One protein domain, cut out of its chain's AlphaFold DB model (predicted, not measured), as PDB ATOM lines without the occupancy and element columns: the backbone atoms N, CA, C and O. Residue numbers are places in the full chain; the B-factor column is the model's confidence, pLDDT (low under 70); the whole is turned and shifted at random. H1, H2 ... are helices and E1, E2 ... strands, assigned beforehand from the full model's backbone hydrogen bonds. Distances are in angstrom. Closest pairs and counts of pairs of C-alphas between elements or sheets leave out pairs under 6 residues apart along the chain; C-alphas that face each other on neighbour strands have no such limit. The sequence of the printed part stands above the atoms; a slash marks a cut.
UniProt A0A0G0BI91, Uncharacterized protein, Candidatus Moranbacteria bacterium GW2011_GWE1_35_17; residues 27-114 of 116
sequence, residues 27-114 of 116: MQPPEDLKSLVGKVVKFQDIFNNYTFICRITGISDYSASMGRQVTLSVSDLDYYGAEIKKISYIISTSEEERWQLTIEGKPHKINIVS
ATOM      1  N   MET A  27     -36.014  40.473  26.163       64.38
ATOM      2  CA  MET A  27     -35.787  39.319  25.308       64.38
ATOM      3  C   MET A  27     -34.291  39.035  25.222       64.38
ATOM      4  O   MET A  27     -33.468  39.935  25.037       64.38
ATOM      5  N   GLN A  28     -33.940  37.757  25.345       61.97
ATOM      6  CA  GLN A  28     -32.573  37.327  25.100       61.97
ATOM      7  C   GLN A  28     -32.254  37.443  23.607       61.97
ATOM      8  O   GLN A  28     -33.119  37.137  22.780       61.97
ATOM      9  N   PRO A  29     -31.025  37.839  23.242       68.69
ATOM     10  CA  PRO A  29     -30.606  37.833  21.849       68.69
ATOM     11  C   PRO A  29     -30.673  36.400  21.284       68.69
ATOM     12  O   PRO A  29     -30.433  35.449  22.042       68.69
ATOM     13  N   PRO A  30     -30.958  36.234  19.975       73.25
ATOM     14  CA  PRO A  30     -30.863  34.947  19.289       73.25
ATOM     15  C   PRO A  30     -29.564  34.203  19.632       73.25
ATOM     16  O   PRO A  30     -28.501  34.825  19.737       73.25
ATOM     17  N   GLU A  31     -29.632  32.881  19.817       75.06
ATOM     18  CA  GLU A  31     -28.458  32.073  20.198       75.06
ATOM     19  C   GLU A  31     -27.316  32.195  19.185       75.06
ATOM     20  O   GLU A  31     -26.147  32.269  19.572       75.06
ATOM     21  N   ASP A  32     -27.662  32.342  17.908       76.94
ATOM     22  CA  ASP A  32     -26.708  32.549  16.824       76.94
ATOM     23  C   ASP A  32     -25.859  33.806  17.043       76.94
ATOM     24  O   ASP A  32     -24.653  33.786  16.799       76.94
ATOM     25  N   LEU A  33     -26.435  34.876  17.605       80.38
ATOM     26  CA  LEU A  33     -25.674  36.074  17.963       80.38
ATOM     27  C   LEU A  33     -24.736  35.797  19.133       80.38
ATOM     28  O   LEU A  33     -23.579  36.202  19.080       80.38
ATOM     29  N   LYS A  34     -25.193  35.078  20.168       82.06
ATOM     30  CA  LYS A  34     -24.358  34.726  21.333       82.06
ATOM     31  C   LYS A  34     -23.096  33.971  20.918       82.06
ATOM     32  O   LYS A  34     -22.042  34.196  21.509       82.06
ATOM     33  N   SER A  35     -23.182  33.148  19.872       85.31
ATOM     34  CA  SER A  35     -22.036  32.415  19.318       85.31
ATOM     35  C   SER A  35     -20.932  33.311  18.734       85.31
ATOM     36  O   SER A  35     -19.791  32.870  18.592       85.31
ATOM     37  N   LEU A  36     -21.245  34.576  18.429       87.25
ATOM     38  CA  LEU A  36     -20.289  35.535  17.883       87.25
ATOM     39  C   LEU A  36     -19.363  36.116  18.953       87.25
ATOM     40  O   LEU A  36     -18.311  36.642  18.609       87.25
ATOM     41  N   VAL A  37     -19.704  36.046  20.245       90.38
ATOM     42  CA  VAL A  37     -18.853  36.618  21.300       90.38
ATOM     43  C   VAL A  37     -17.482  35.944  21.311       90.38
ATOM     44  O   VAL A  37     -17.363  34.725  21.372       90.38
ATOM     45  N   GLY A  38     -16.430  36.757  21.260       90.19
ATOM     46  CA  GLY A  38     -15.038  36.318  21.183       90.19
ATOM     47  C   GLY A  38     -14.549  36.027  19.763       90.19
ATOM     48  O   GLY A  38     -13.331  35.976  19.568       90.19
ATOM     49  N   LYS A  39     -15.453  35.896  18.783       91.62
ATOM     50  CA  LYS A  39     -15.129  35.672  17.368       91.62
ATOM     51  C   LYS A  39     -14.602  36.930  16.699       91.62
ATOM     52  O   LYS A  39     -14.964  38.053  17.070       91.62
ATOM     53  N   VAL A  40     -13.778  36.724  15.679       90.62
ATOM     54  CA  VAL A  40     -13.380  37.773  14.743       90.62
ATOM     55  C   VAL A  40     -14.330  37.707  13.550       90.62
ATOM     56  O   VAL A  40     -14.485  36.668  12.918       90.62
ATOM     57  N   VAL A  41     -15.019  38.805  13.262       90.94
ATOM     58  CA  VAL A  41     -16.052  38.865  12.225       90.94
ATOM     59  C   VAL A  41     -15.650  39.896  11.185       90.94
ATOM     60  O   VAL A  41     -15.331  41.043  11.516       90.94
ATOM     61  N   LYS A  42     -15.683  39.487   9.917       91.12
ATOM     62  CA  LYS A  42     -15.498  40.380   8.777       91.12
ATOM     63  C   LYS A  42     -16.855  40.868   8.299       91.12
ATOM     64  O   LYS A  42     -17.706  40.065   7.920       91.12
ATOM     65  N   PHE A  43     -17.022  42.180   8.253       90.88
ATOM     66  CA  PHE A  43     -18.211  42.836   7.733       90.88
ATOM     67  C   PHE A  43     -17.921  43.555   6.417       90.88
ATOM     68  O   PHE A  43     -16.776  43.898   6.116       90.88
ATOM     69  N   GLN A  44     -18.977  43.809   5.648       90.12
ATOM     70  CA  GLN A  44     -18.957  44.624   4.441       90.12
ATOM     71  C   GLN A  44     -20.098  45.635   4.461       90.12
ATOM     72  O   GLN A  44     -21.247  45.248   4.650       90.12
ATOM     73  N   ASP A  45     -19.803  46.908   4.217       89.31
ATOM     74  CA  ASP A  45     -20.819  47.915   3.909       89.31
ATOM     75  C   ASP A  45     -21.432  47.633   2.533       89.31
ATOM     76  O   ASP A  45     -20.717  47.562   1.532       89.31
ATOM     77  N   ILE A  46     -22.756  47.484   2.488       86.81
ATOM     78  CA  ILE A  46     -23.495  47.102   1.278       86.81
ATOM     79  C   ILE A  46     -23.371  48.163   0.177       86.81
ATOM     80  O   ILE A  46     -23.338  47.825  -1.003       86.81
ATOM     81  N   PHE A  47     -23.315  49.444   0.544       85.44
ATOM     82  CA  PHE A  47     -23.316  50.544  -0.421       85.44
ATOM     83  C   PHE A  47     -21.903  50.929  -0.842       85.44
ATOM     84  O   PHE A  47     -21.651  51.155  -2.023       85.44
ATOM     85  N   ASN A  48     -20.978  50.980   0.116       84.31
ATOM     86  CA  ASN A  48     -19.608  51.423  -0.144       84.31
ATOM     87  C   ASN A  48     -18.666  50.272  -0.529       84.31
ATOM     88  O   ASN A  48     -17.508  50.517  -0.861       84.31
ATOM     89  N   ASN A  49     -19.139  49.021  -0.464       84.88
ATOM     90  CA  ASN A  49     -18.366  47.794  -0.696       84.88
ATOM     91  C   ASN A  49     -17.099  47.682   0.180       84.88
ATOM     92  O   ASN A  49     -16.196  46.892  -0.098       84.88
ATOM     93  N   TYR A  50     -17.026  48.488   1.239       87.00
ATOM     94  CA  TYR A  50     -15.898  48.565   2.151       87.00
ATOM     95  C   TYR A  50     -15.976  47.431   3.161       87.00
ATOM     96  O   TYR A  50     -17.027  47.216   3.764       87.00
ATOM     97  N   THR A  51     -14.866  46.721   3.364       89.00
ATOM     98  CA  THR A  51     -14.801  45.625   4.332       89.00
ATOM     99  C   THR A  51     -13.945  45.990   5.523       89.00
ATOM    100  O   THR A  51     -12.854  46.528   5.351       89.00
ATOM    101  N   PHE A  52     -14.390  45.589   6.704       87.62
ATOM    102  CA  PHE A  52     -13.660  45.766   7.949       87.62
ATOM    103  C   PHE A  52     -13.776  44.512   8.808       87.62
ATOM    104  O   PHE A  52     -14.681  43.696   8.629       87.62
ATOM    105  N   ILE A  53     -12.837  44.349   9.730       88.62
ATOM    106  CA  ILE A  53     -12.771  43.207  10.637       88.62
ATOM    107  C   ILE A  53     -12.869  43.748  12.051       88.62
ATOM    108  O   ILE A  53     -12.282  44.780  12.359       88.62
ATOM    109  N   CYS A  54     -13.614  43.064  12.906       89.38
ATOM    110  CA  CYS A  54     -13.663  43.401  14.320       89.38
ATOM    111  C   CYS A  54     -13.818  42.145  15.164       89.38
ATOM    112  O   CYS A  54     -14.283  41.109  14.683       89.38
ATOM    113  N   ARG A  55     -13.449  42.236  16.439       90.50
ATOM    114  CA  ARG A  55     -13.762  41.190  17.410       90.50
ATOM    115  C   ARG A  55     -15.034  41.563  18.150       90.50
ATOM    116  O   ARG A  55     -15.131  42.670  18.676       90.50
ATOM    117  N   ILE A  56     -15.986  40.639  18.239       90.44
ATOM    118  CA  ILE A  56     -17.177  40.850  19.065       90.44
ATOM    119  C   ILE A  56     -16.797  40.602  20.523       90.44
ATOM    120  O   ILE A  56     -16.342  39.517  20.882       90.44
ATOM    121  N   THR A  57     -16.973  41.602  21.377       89.44
ATOM    122  CA  THR A  57     -16.575  41.549  22.792       89.44
ATOM    123  C   THR A  57     -17.758  41.374  23.736       89.44
ATOM    124  O   THR A  57     -17.574  40.948  24.872       89.44
ATOM    125  N   GLY A  58     -18.979  41.648  23.277       86.56
ATOM    126  CA  GLY A  58     -20.182  41.458  24.079       86.56
ATOM    127  C   GLY A  58     -21.456  41.755  23.307       86.56
ATOM    128  O   GLY A  58     -21.415  42.314  22.213       86.56
ATOM    129  N   ILE A  59     -22.592  41.384  23.891       85.81
ATOM    130  CA  ILE A  59     -23.924  41.506  23.289       85.81
ATOM    131  C   ILE A  59     -24.870  42.030  24.352       85.81
ATOM    132  O   ILE A  59     -24.862  41.535  25.476       85.81
ATOM    133  N   SER A  60     -25.658  43.041  24.006       82.06
ATOM    134  CA  SER A  60     -26.712  43.531  24.880       82.06
ATOM    135  C   SER A  60     -27.938  42.628  24.801       82.06
ATOM    136  O   SER A  60     -28.306  42.153  23.725       82.06
ATOM    137  N   ASP A  61     -28.640  42.495  25.919       70.88
ATOM    138  CA  ASP A  61     -30.050  42.126  25.864       70.88
ATOM    139  C   ASP A  61     -30.837  43.211  25.110       70.88
ATOM    140  O   ASP A  61     -30.363  44.343  24.937       70.88
ATOM    141  N   TYR A  62     -32.035  42.873  24.639       69.56
ATOM    142  CA  TYR A  62     -32.919  43.841  23.997       69.56
ATOM    143  C   TYR A  62     -34.320  43.773  24.587       69.56
ATOM    144  O   TYR A  62     -34.737  42.754  25.133       69.56
ATOM    145  N   SER A  63     -35.062  44.871  24.473       57.62
ATOM    146  CA  SER A  63     -36.466  44.903  24.859       57.62
ATOM    147  C   SER A  63     -37.341  45.200  23.658       57.62
ATOM    148  O   SER A  63     -37.107  46.173  22.944       57.62
ATOM    149  N   ALA A  64     -38.373  44.382  23.442       60.59
ATOM    150  CA  ALA A  64     -39.271  44.538  22.299       60.59
ATOM    151  C   ALA A  64     -39.959  45.918  22.270       60.59
ATOM    152  O   ALA A  64     -40.249  46.429  21.187       60.59
ATOM    153  N   SER A  65     -40.165  46.541  23.435       58.72
ATOM    154  CA  SER A  65     -40.760  47.874  23.585       58.72
ATOM    155  C   SER A  65     -39.781  49.031  23.332       58.72
ATOM    156  O   SER A  65     -40.220  50.138  23.032       58.72
ATOM    157  N   MET A  66     -38.465  48.783  23.378       53.94
ATOM    158  CA  MET A  66     -37.411  49.768  23.073       53.94
ATOM    159  C   MET A  66     -36.889  49.673  21.629       53.94
ATOM    160  O   MET A  66     -35.961  50.386  21.253       53.94
ATOM    161  N   GLY A  67     -37.508  48.813  20.817       61.53
ATOM    162  CA  GLY A  67     -37.053  48.463  19.479       61.53
ATOM    163  C   GLY A  67     -36.395  47.087  19.471       61.53
ATOM    164  O   GLY A  67     -35.662  46.711  20.382       61.53
ATOM    165  N   ARG A  68     -36.665  46.300  18.426       74.31
ATOM    166  CA  ARG A  68     -36.106  44.952  18.264       74.31
ATOM    167  C   ARG A  68     -34.661  45.021  17.753       74.31
ATOM    168  O   ARG A  68     -34.355  44.582  16.649       74.31
ATOM    169  N   GLN A  69     -33.797  45.661  18.531       77.38
ATOM    170  CA  GLN A  69     -32.409  45.927  18.183       77.38
ATOM    171  C   GLN A  69     -31.488  45.348  19.252       77.38
ATOM    172  O   GLN A  69     -31.568  45.713  20.421       77.38
ATOM    173  N   VAL A  70     -30.580  44.476  18.829       82.50
ATOM    174  CA  VAL A  70     -29.508  43.935  19.667       82.50
ATOM    175  C   VAL A  70     -28.235  44.716  19.373       82.50
ATOM    176  O   VAL A  70     -27.894  44.917  18.211       82.50
ATOM    177  N   THR A  71     -27.514  45.165  20.399       85.25
ATOM    178  CA  THR A  71     -26.240  45.873  20.218       85.25
ATOM    179  C   THR A  71     -25.072  44.951  20.543       85.25
ATOM    180  O   THR A  71     -24.953  44.462  21.663       85.25
ATOM    181  N   LEU A  72     -24.171  44.753  19.586       83.81
ATOM    182  CA  LEU A  72     -22.876  44.122  19.796       83.81
ATOM    183  C   LEU A  72     -21.839  45.179  20.170       83.81
ATOM    184  O   LEU A  72     -21.687  46.186  19.477       83.81
ATOM    185  N   SER A  73     -21.098  44.932  21.243       85.94
ATOM    186  CA  SER A  73     -19.855  45.649  21.528       85.94
ATOM    187  C   SER A  73     -18.726  45.004  20.739       85.94
ATOM    188  O   SER A  73     -18.653  43.774  20.660       85.94
ATOM    189  N   VAL A  74     -17.860  45.824  20.150       86.56
ATOM    190  CA  VAL A  74     -16.770  45.356  19.287       86.56
ATOM    191  C   VAL A  74     -15.458  46.060  19.615       86.56
ATOM    192  O   VAL A  74     -15.469  47.180  20.126       86.56
ATOM    193  N   SER A  75     -14.333  45.399  19.341       85.75
ATOM    194  CA  SER A  75     -12.992  45.991  19.388       85.75
ATOM    195  C   SER A  75     -12.340  45.999  18.011       85.75
ATOM    196  O   SER A  75     -12.734  45.239  17.121       85.75
ATOM    197  N   ASP A  76     -11.329  46.859  17.872       77.62
ATOM    198  CA  ASP A  76     -10.448  46.926  16.699       77.62
ATOM    199  C   ASP A  76     -11.178  47.276  15.394       77.62
ATOM    200  O   ASP A  76     -10.703  46.990  14.299       77.62
ATOM    201  N   LEU A  77     -12.347  47.910  15.518       79.69
ATOM    202  CA  LEU A  77     -13.150  48.366  14.398       79.69
ATOM    203  C   LEU A  77     -12.780  49.809  14.030       79.69
ATOM    204  O   LEU A  77     -13.145  50.758  14.727       79.69
ATOM    205  N   ASP A  78     -12.104  49.947  12.895       71.94
ATOM    206  CA  ASP A  78     -11.853  51.214  12.212       71.94
ATOM    207  C   ASP A  78     -12.641  51.231  10.891       71.94
ATOM    208  O   ASP A  78     -12.504  50.331  10.058       71.94
ATOM    209  N   TYR A  79     -13.497  52.236  10.715       75.88
ATOM    210  CA  TYR A  79     -14.194  52.501   9.461       75.88
ATOM    211  C   TYR A  79     -13.735  53.853   8.922       75.88
ATOM    212  O   TYR A  79     -14.132  54.901   9.431       75.88
ATOM    213  N   TYR A  80     -12.906  53.838   7.874       76.19
ATOM    214  CA  TYR A  80     -12.376  55.052   7.232       76.19
ATOM    215  C   TYR A  80     -11.680  56.044   8.196       76.19
ATOM    216  O   TYR A  80     -11.754  57.257   8.004       76.19
ATOM    217  N   GLY A  81     -10.978  55.553   9.215       71.31
ATOM    218  CA  GLY A  81     -10.281  56.364  10.218       71.31
ATOM    219  C   GLY A  81     -11.145  56.753  11.421       71.31
ATOM    220  O   GLY A  81     -10.663  57.462  12.307       71.31
ATOM    221  N   ALA A  82     -12.409  56.319  11.469       72.81
ATOM    222  CA  ALA A  82     -13.290  56.506  12.612       72.81
ATOM    223  C   ALA A  82     -13.346  55.228  13.461       72.81
ATOM    224  O   ALA A  82     -13.758  54.166  12.990       72.81
ATOM    225  N   GLU A  83     -12.981  55.349  14.741       75.69
ATOM    226  CA  GLU A  83     -13.146  54.271  15.718       75.69
ATOM    227  C   GLU A  83     -14.639  54.026  15.965       75.69
ATOM    228  O   GLU A  83     -15.377  54.940  16.351       75.69
ATOM    229  N   ILE A  84     -15.084  52.779  15.806       74.88
ATOM    230  CA  ILE A  84     -16.462  52.402  16.114       74.88
ATOM    231  C   ILE A  84     -16.487  51.304  17.166       74.88
ATOM    232  O   ILE A  84     -15.817  50.290  17.063       74.88
ATOM    233  N   LYS A  85     -17.303  51.495  18.204       80.12
ATOM    234  CA  LYS A  85     -17.327  50.600  19.376       80.12
ATOM    235  C   LYS A  85     -18.507  49.641  19.393       80.12
ATOM    236  O   LYS A  85     -18.550  48.733  20.222       80.12
ATOM    237  N   LYS A  86     -19.510  49.886  18.547       83.88
ATOM    238  CA  LYS A  86     -20.794  49.187  18.600       83.88
ATOM    239  C   LYS A  86     -21.352  48.935  17.207       83.88
ATOM    240  O   LYS A  86     -21.356  49.834  16.373       83.88
ATOM    241  N   ILE A  87     -21.884  47.736  17.005       86.25
ATOM    242  CA  ILE A  87     -22.660  47.331  15.829       86.25
ATOM    243  C   ILE A  87     -24.047  46.932  16.319       86.25
ATOM    244  O   ILE A  87     -24.189  46.407  17.416       86.25
ATOM    245  N   SER A  88     -25.084  47.188  15.535       86.38
ATOM    246  CA  SER A  88     -26.451  46.807  15.871       86.38
ATOM    247  C   SER A  88     -27.003  45.771  14.905       86.38
ATOM    248  O   SER A  88     -26.757  45.807  13.704       86.38
ATOM    249  N   TYR A  89     -27.787  44.853  15.438       84.62
ATOM    250  CA  TYR A  89     -28.551  43.873  14.695       84.62
ATOM    251  C   TYR A  89     -30.033  44.201  14.823       84.62
ATOM    252  O   TYR A  89     -30.536  44.361  15.938       84.62
ATOM    253  N   ILE A  90     -30.723  44.332  13.693       81.06
ATOM    254  CA  ILE A  90     -32.143  44.675  13.640       81.06
ATOM    255  C   ILE A  90     -32.937  43.398  13.381       81.06
ATOM    256  O   ILE A  90     -32.867  42.816  12.296       81.06
ATOM    257  N   ILE A  91     -33.737  43.006  14.367       74.31
ATOM    258  CA  ILE A  91     -34.677  41.892  14.274       74.31
ATOM    259  C   ILE A  91     -35.957  42.430  13.624       74.31
ATOM    260  O   ILE A  91     -36.825  43.009  14.285       74.31
ATOM    261  N   SER A  92     -36.062  42.287  12.304       66.44
ATOM    262  CA  SER A  92     -37.264  42.681  11.566       66.44
ATOM    263  C   SER A  92     -38.377  41.635  11.705       66.44
ATOM    264  O   SER A  92     -38.123  40.450  11.891       66.44
ATOM    265  N   THR A  93     -39.637  42.069  11.616       61.31
ATOM    266  CA  THR A  93     -40.794  41.169  11.424       61.31
ATOM    267  C   THR A  93     -40.924  40.681   9.982       61.31
ATOM    268  O   THR A  93     -41.659  39.734   9.728       61.31
ATOM    269  N   SER A  94     -40.275  41.363   9.034       58.72
ATOM    270  CA  SER A  94     -40.083  40.878   7.665       58.72
ATOM    271  C   SER A  94     -38.860  39.964   7.635       58.72
ATOM    272  O   SER A  94     -37.911  40.240   8.358       58.72
ATOM    273  N   GLU A  95     -38.852  38.952   6.772       55.19
ATOM    274  CA  GLU A  95     -37.883  37.833   6.708       55.19
ATOM    275  C   GLU A  95     -36.394  38.192   6.515       55.19
ATOM    276  O   GLU A  95     -35.563  37.313   6.319       55.19
ATOM    277  N   GLU A  96     -36.019  39.465   6.590       62.06
ATOM    278  CA  GLU A  96     -34.630  39.886   6.511       62.06
ATOM    279  C   GLU A  96     -34.181  40.475   7.842       62.06
ATOM    280  O   GLU A  96     -34.416  41.645   8.166       62.06
ATOM    281  N   GLU A  97     -33.498  39.632   8.597       65.31
ATOM    282  CA  GLU A  97     -32.642  40.034   9.695       65.31
ATOM    283  C   GLU A  97     -31.441  40.810   9.137       65.31
ATOM    284  O   GLU A  97     -30.736  40.337   8.243       65.31
ATOM    285  N   ARG A  98     -31.235  42.053   9.593       75.06
ATOM    286  CA  ARG A  98     -30.285  42.980   8.951       75.06
ATOM    287  C   ARG A  98     -29.318  43.587   9.960       75.06
ATOM    288  O   ARG A  98     -29.724  44.106  10.999       75.06
ATOM    289  N   TRP A  99     -28.035  43.591   9.608       85.31
ATOM    290  CA  TRP A  99     -26.980  44.248  10.376       85.31
ATOM    291  C   TRP A  99     -26.873  45.731  10.012       85.31
ATOM    292  O   TRP A  99     -26.946  46.121   8.842       85.31
ATOM    293  N   GLN A 100     -26.682  46.572  11.025       86.62
ATOM    294  CA  GLN A 100     -26.563  48.014  10.880       86.62
ATOM    295  C   GLN A 100     -25.479  48.584  11.798       86.62
ATOM    296  O   GLN A 100     -25.364  48.251  12.972       86.62
ATOM    297  N   LEU A 101     -24.710  49.515  11.258       84.12
ATOM    298  CA  LEU A 101     -23.695  50.291  11.953       84.12
ATOM    299  C   LEU A 101     -24.121  51.758  11.977       84.12
ATOM    300  O   LEU A 101     -24.704  52.229  11.008       84.12
ATOM    301  N   THR A 102     -23.859  52.498  13.052       78.88
ATOM    302  CA  THR A 102     -24.119  53.947  13.082       78.88
ATOM    303  C   THR A 102     -22.808  54.707  13.183       78.88
ATOM    304  O   THR A 102     -22.076  54.544  14.154       78.88
ATOM    305  N   ILE A 103     -22.529  55.542  12.183       74.38
ATOM    306  CA  ILE A 103     -21.281  56.295  12.027       74.38
ATOM    307  C   ILE A 103     -21.654  57.761  11.911       74.38
ATOM    308  O   ILE A 103     -22.462  58.117  11.060       74.38
ATOM    309  N   GLU A 104     -21.135  58.606  12.804       76.38
ATOM    310  CA  GLU A 104     -21.465  60.043  12.822       76.38
ATOM    311  C   GLU A 104     -22.990  60.313  12.829       76.38
ATOM    312  O   GLU A 104     -23.489  61.248  12.205       76.38
ATOM    313  N   GLY A 105     -23.762  59.449  13.502       72.81
ATOM    314  CA  GLY A 105     -25.227  59.528  13.553       72.81
ATOM    315  C   GLY A 105     -25.953  59.019  12.300       72.81
ATOM    316  O   GLY A 105     -27.182  59.057  12.258       72.81
ATOM    317  N   LYS A 106     -25.232  58.511  11.293       81.38
ATOM    318  CA  LYS A 106     -25.803  57.947  10.065       81.38
ATOM    319  C   LYS A 106     -25.818  56.420  10.106       81.38
ATOM    320  O   LYS A 106     -24.804  55.813  10.445       81.38
ATOM    321  N   PRO A 107     -26.937  55.775   9.752       84.44
ATOM    322  CA  PRO A 107     -26.999  54.327   9.646       84.44
ATOM    323  C   PRO A 107     -26.369  53.811   8.343       84.44
ATOM    324  O   PRO A 107     -26.734  54.241   7.253       84.44
ATOM    325  N   HIS A 108     -25.509  52.807   8.462       86.44
ATOM    326  CA  HIS A 108     -24.893  52.046   7.380       86.44
ATOM    327  C   HIS A 108     -25.360  50.598   7.461       86.44
ATOM    328  O   HIS A 108     -25.277  49.975   8.521       86.44
ATOM    329  N   LYS A 109     -25.870  50.052   6.356       88.69
ATOM    330  CA  LYS A 109     -26.219  48.629   6.295       88.69
ATOM    331  C   LYS A 109     -24.970  47.827   5.982       88.69
ATOM    332  O   LYS A 109     -24.238  48.172   5.055       88.69
ATOM    333  N   ILE A 110     -24.764  46.761   6.737       87.88
ATOM    334  CA  ILE A 110     -23.596  45.903   6.584       87.88
ATOM    335  C   ILE A 110     -24.027  44.442   6.441       87.88
ATOM    336  O   ILE A 110     -25.129  44.079   6.837       87.88
ATOM    337  N   ASN A 111     -23.153  43.611   5.889       89.00
ATOM    338  CA  ASN A 111     -23.298  42.161   5.816       89.00
ATOM    339  C   ASN A 111     -22.130  41.493   6.533       89.00
ATOM    340  O   ASN A 111     -21.016  42.013   6.495       89.00
ATOM    341  N   ILE A 112     -22.361  40.327   7.137       88.38
ATOM    342  CA  ILE A 112     -21.269  39.444   7.553       88.38
ATOM    343  C   ILE A 112     -20.735  38.739   6.307       88.38
ATOM    344  O   ILE A 112     -21.489  38.108   5.572       88.38
ATOM    345  N   VAL A 113     -19.430  38.846   6.086       89.75
ATOM    346  CA  VAL A 113     -18.715  38.163   5.002       89.75
ATOM    347  C   VAL A 113     -18.128  36.845   5.498       89.75
ATOM    348  O   VAL A 113     -18.199  35.838   4.800       89.75
ATOM    349  N   SER A 114     -17.535  36.846   6.694       90.75
ATOM    350  CA  SER A 114     -16.942  35.655   7.305       90.75
ATOM    351  C   SER A 114     -16.870  35.775   8.827       90.75
ATOM    352  O   SER A 114     -16.900  36.877   9.380       90.75
TER     353      SER A 114
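What this domain is: This is residues 27 to 114 of the 116 residues of an uncharacterized protein of Candidatus Moranbacteria bacterium GW2011_GWE1_35_17 (UniProt A0A0G0BI91). The domain is a small closed barrel of six strands, E1 to E6, which run round the ring in the order of the chain, each antiparallel to the next, with E6 meeting E1 to close it. One short helix, H1, sits outside the wall near E2 and E3, and E2 bends sharply at residue 55, pairing with E1 over residues 51 to 55 and with E3 over residues 55 to 59. The printed part has 88 residues with one named helix and six named strands, in the order H1 E1 E2 E3 E4 E5 E6, and the class is mostly strand. It is compact, with a radius of gyration of the C-alphas of 12.4 A, and its rounded outline spans 34 by 26 by 22 A.

How they stand to each other: E1, residues 40 to 45, and E2, residues 51 to 59, are a hairpin of antiparallel strands at 126 degrees between their directions; N 41 and O 54 are 2.8 A apart, within hydrogen-bond range. E2 bends by 62 degrees at residue 55, and its pairing is staggered: residues 51 to 55 pair with E1, and residues 55 to 59 pair with E3, residues 69 to 75. E2 and E3 are an antiparallel hairpin, with N 57 and O 73 within range at 2.8 A. E3 forms the next hairpin with E4, residues 86 to 90, antiparallel at 153 degrees, where N 72 and O 87 are within range at 2.7 A. E4 and E5, residues 98 to 103, are a hairpin at 144 degrees, antiparallel, with N 88 and O 100 within range at 2.8 A. E5 and E6, residues 106 to 114, are an antiparallel hairpin at 128 degrees, with N 108 and O 101 within range at 2.7 A. The ring is closed by E6 and E1, antiparallel at 128 degrees, with N 111 and O 44 within range at 2.8 A. E6 is staggered too: residues 106 to 110 pair with E5 and residues 110 to 114 with E1. Among the pairs that are apart are E1 and E4, and E3 and E6. H1, residues 31 to 34, is on the barrel and outside it, at a height over the sheet of 9.2 A, from a local plane fitted to just 6 C-alphas. It lies over none of the strands, but only just: 2 of its C-alphas fall on E2 and 2 on E3. The closest C-alphas of H1 and E2 are those of Lys 34 and Ile 59, 7.1 A apart. H1 is too short for any O i to N i+4 pair; its one O i to N i+3 pair is within range.

Where its parts are: The longest strands by residues are E2 and E6, with 9 each; E6 measures 24.1 A from first to last C-alpha and E2 21.4 A. E3 measures 19.5 A, E1 16.6 A, E5 16.4 A and E4 13.2 A. H1 begins at C-alpha 31 (-28.458, 32.073, 20.198). E1 begins at C-alpha 40 (-13.380, 37.773, 14.743), and E6 ends at C-alpha 114 (-16.942, 35.655, 7.305).

The domain as a whole: The two C-alphas farthest apart are those of Ser 65 and Gly 81, 34.3 A. The printed part, residues 27 to 114, has no cut. No link is long: those from H1 to E1, E1 to E2 and E5 to E6 are tight, and the other three are short. Within the link from E3 to E4, residues 78 to 79 pair with residues 82 to 83, antiparallel. The mean pLDDT of the printed part is 79.7, and residues 27 to 29, 62 to 67 and 92 to 97 of the model are under 70.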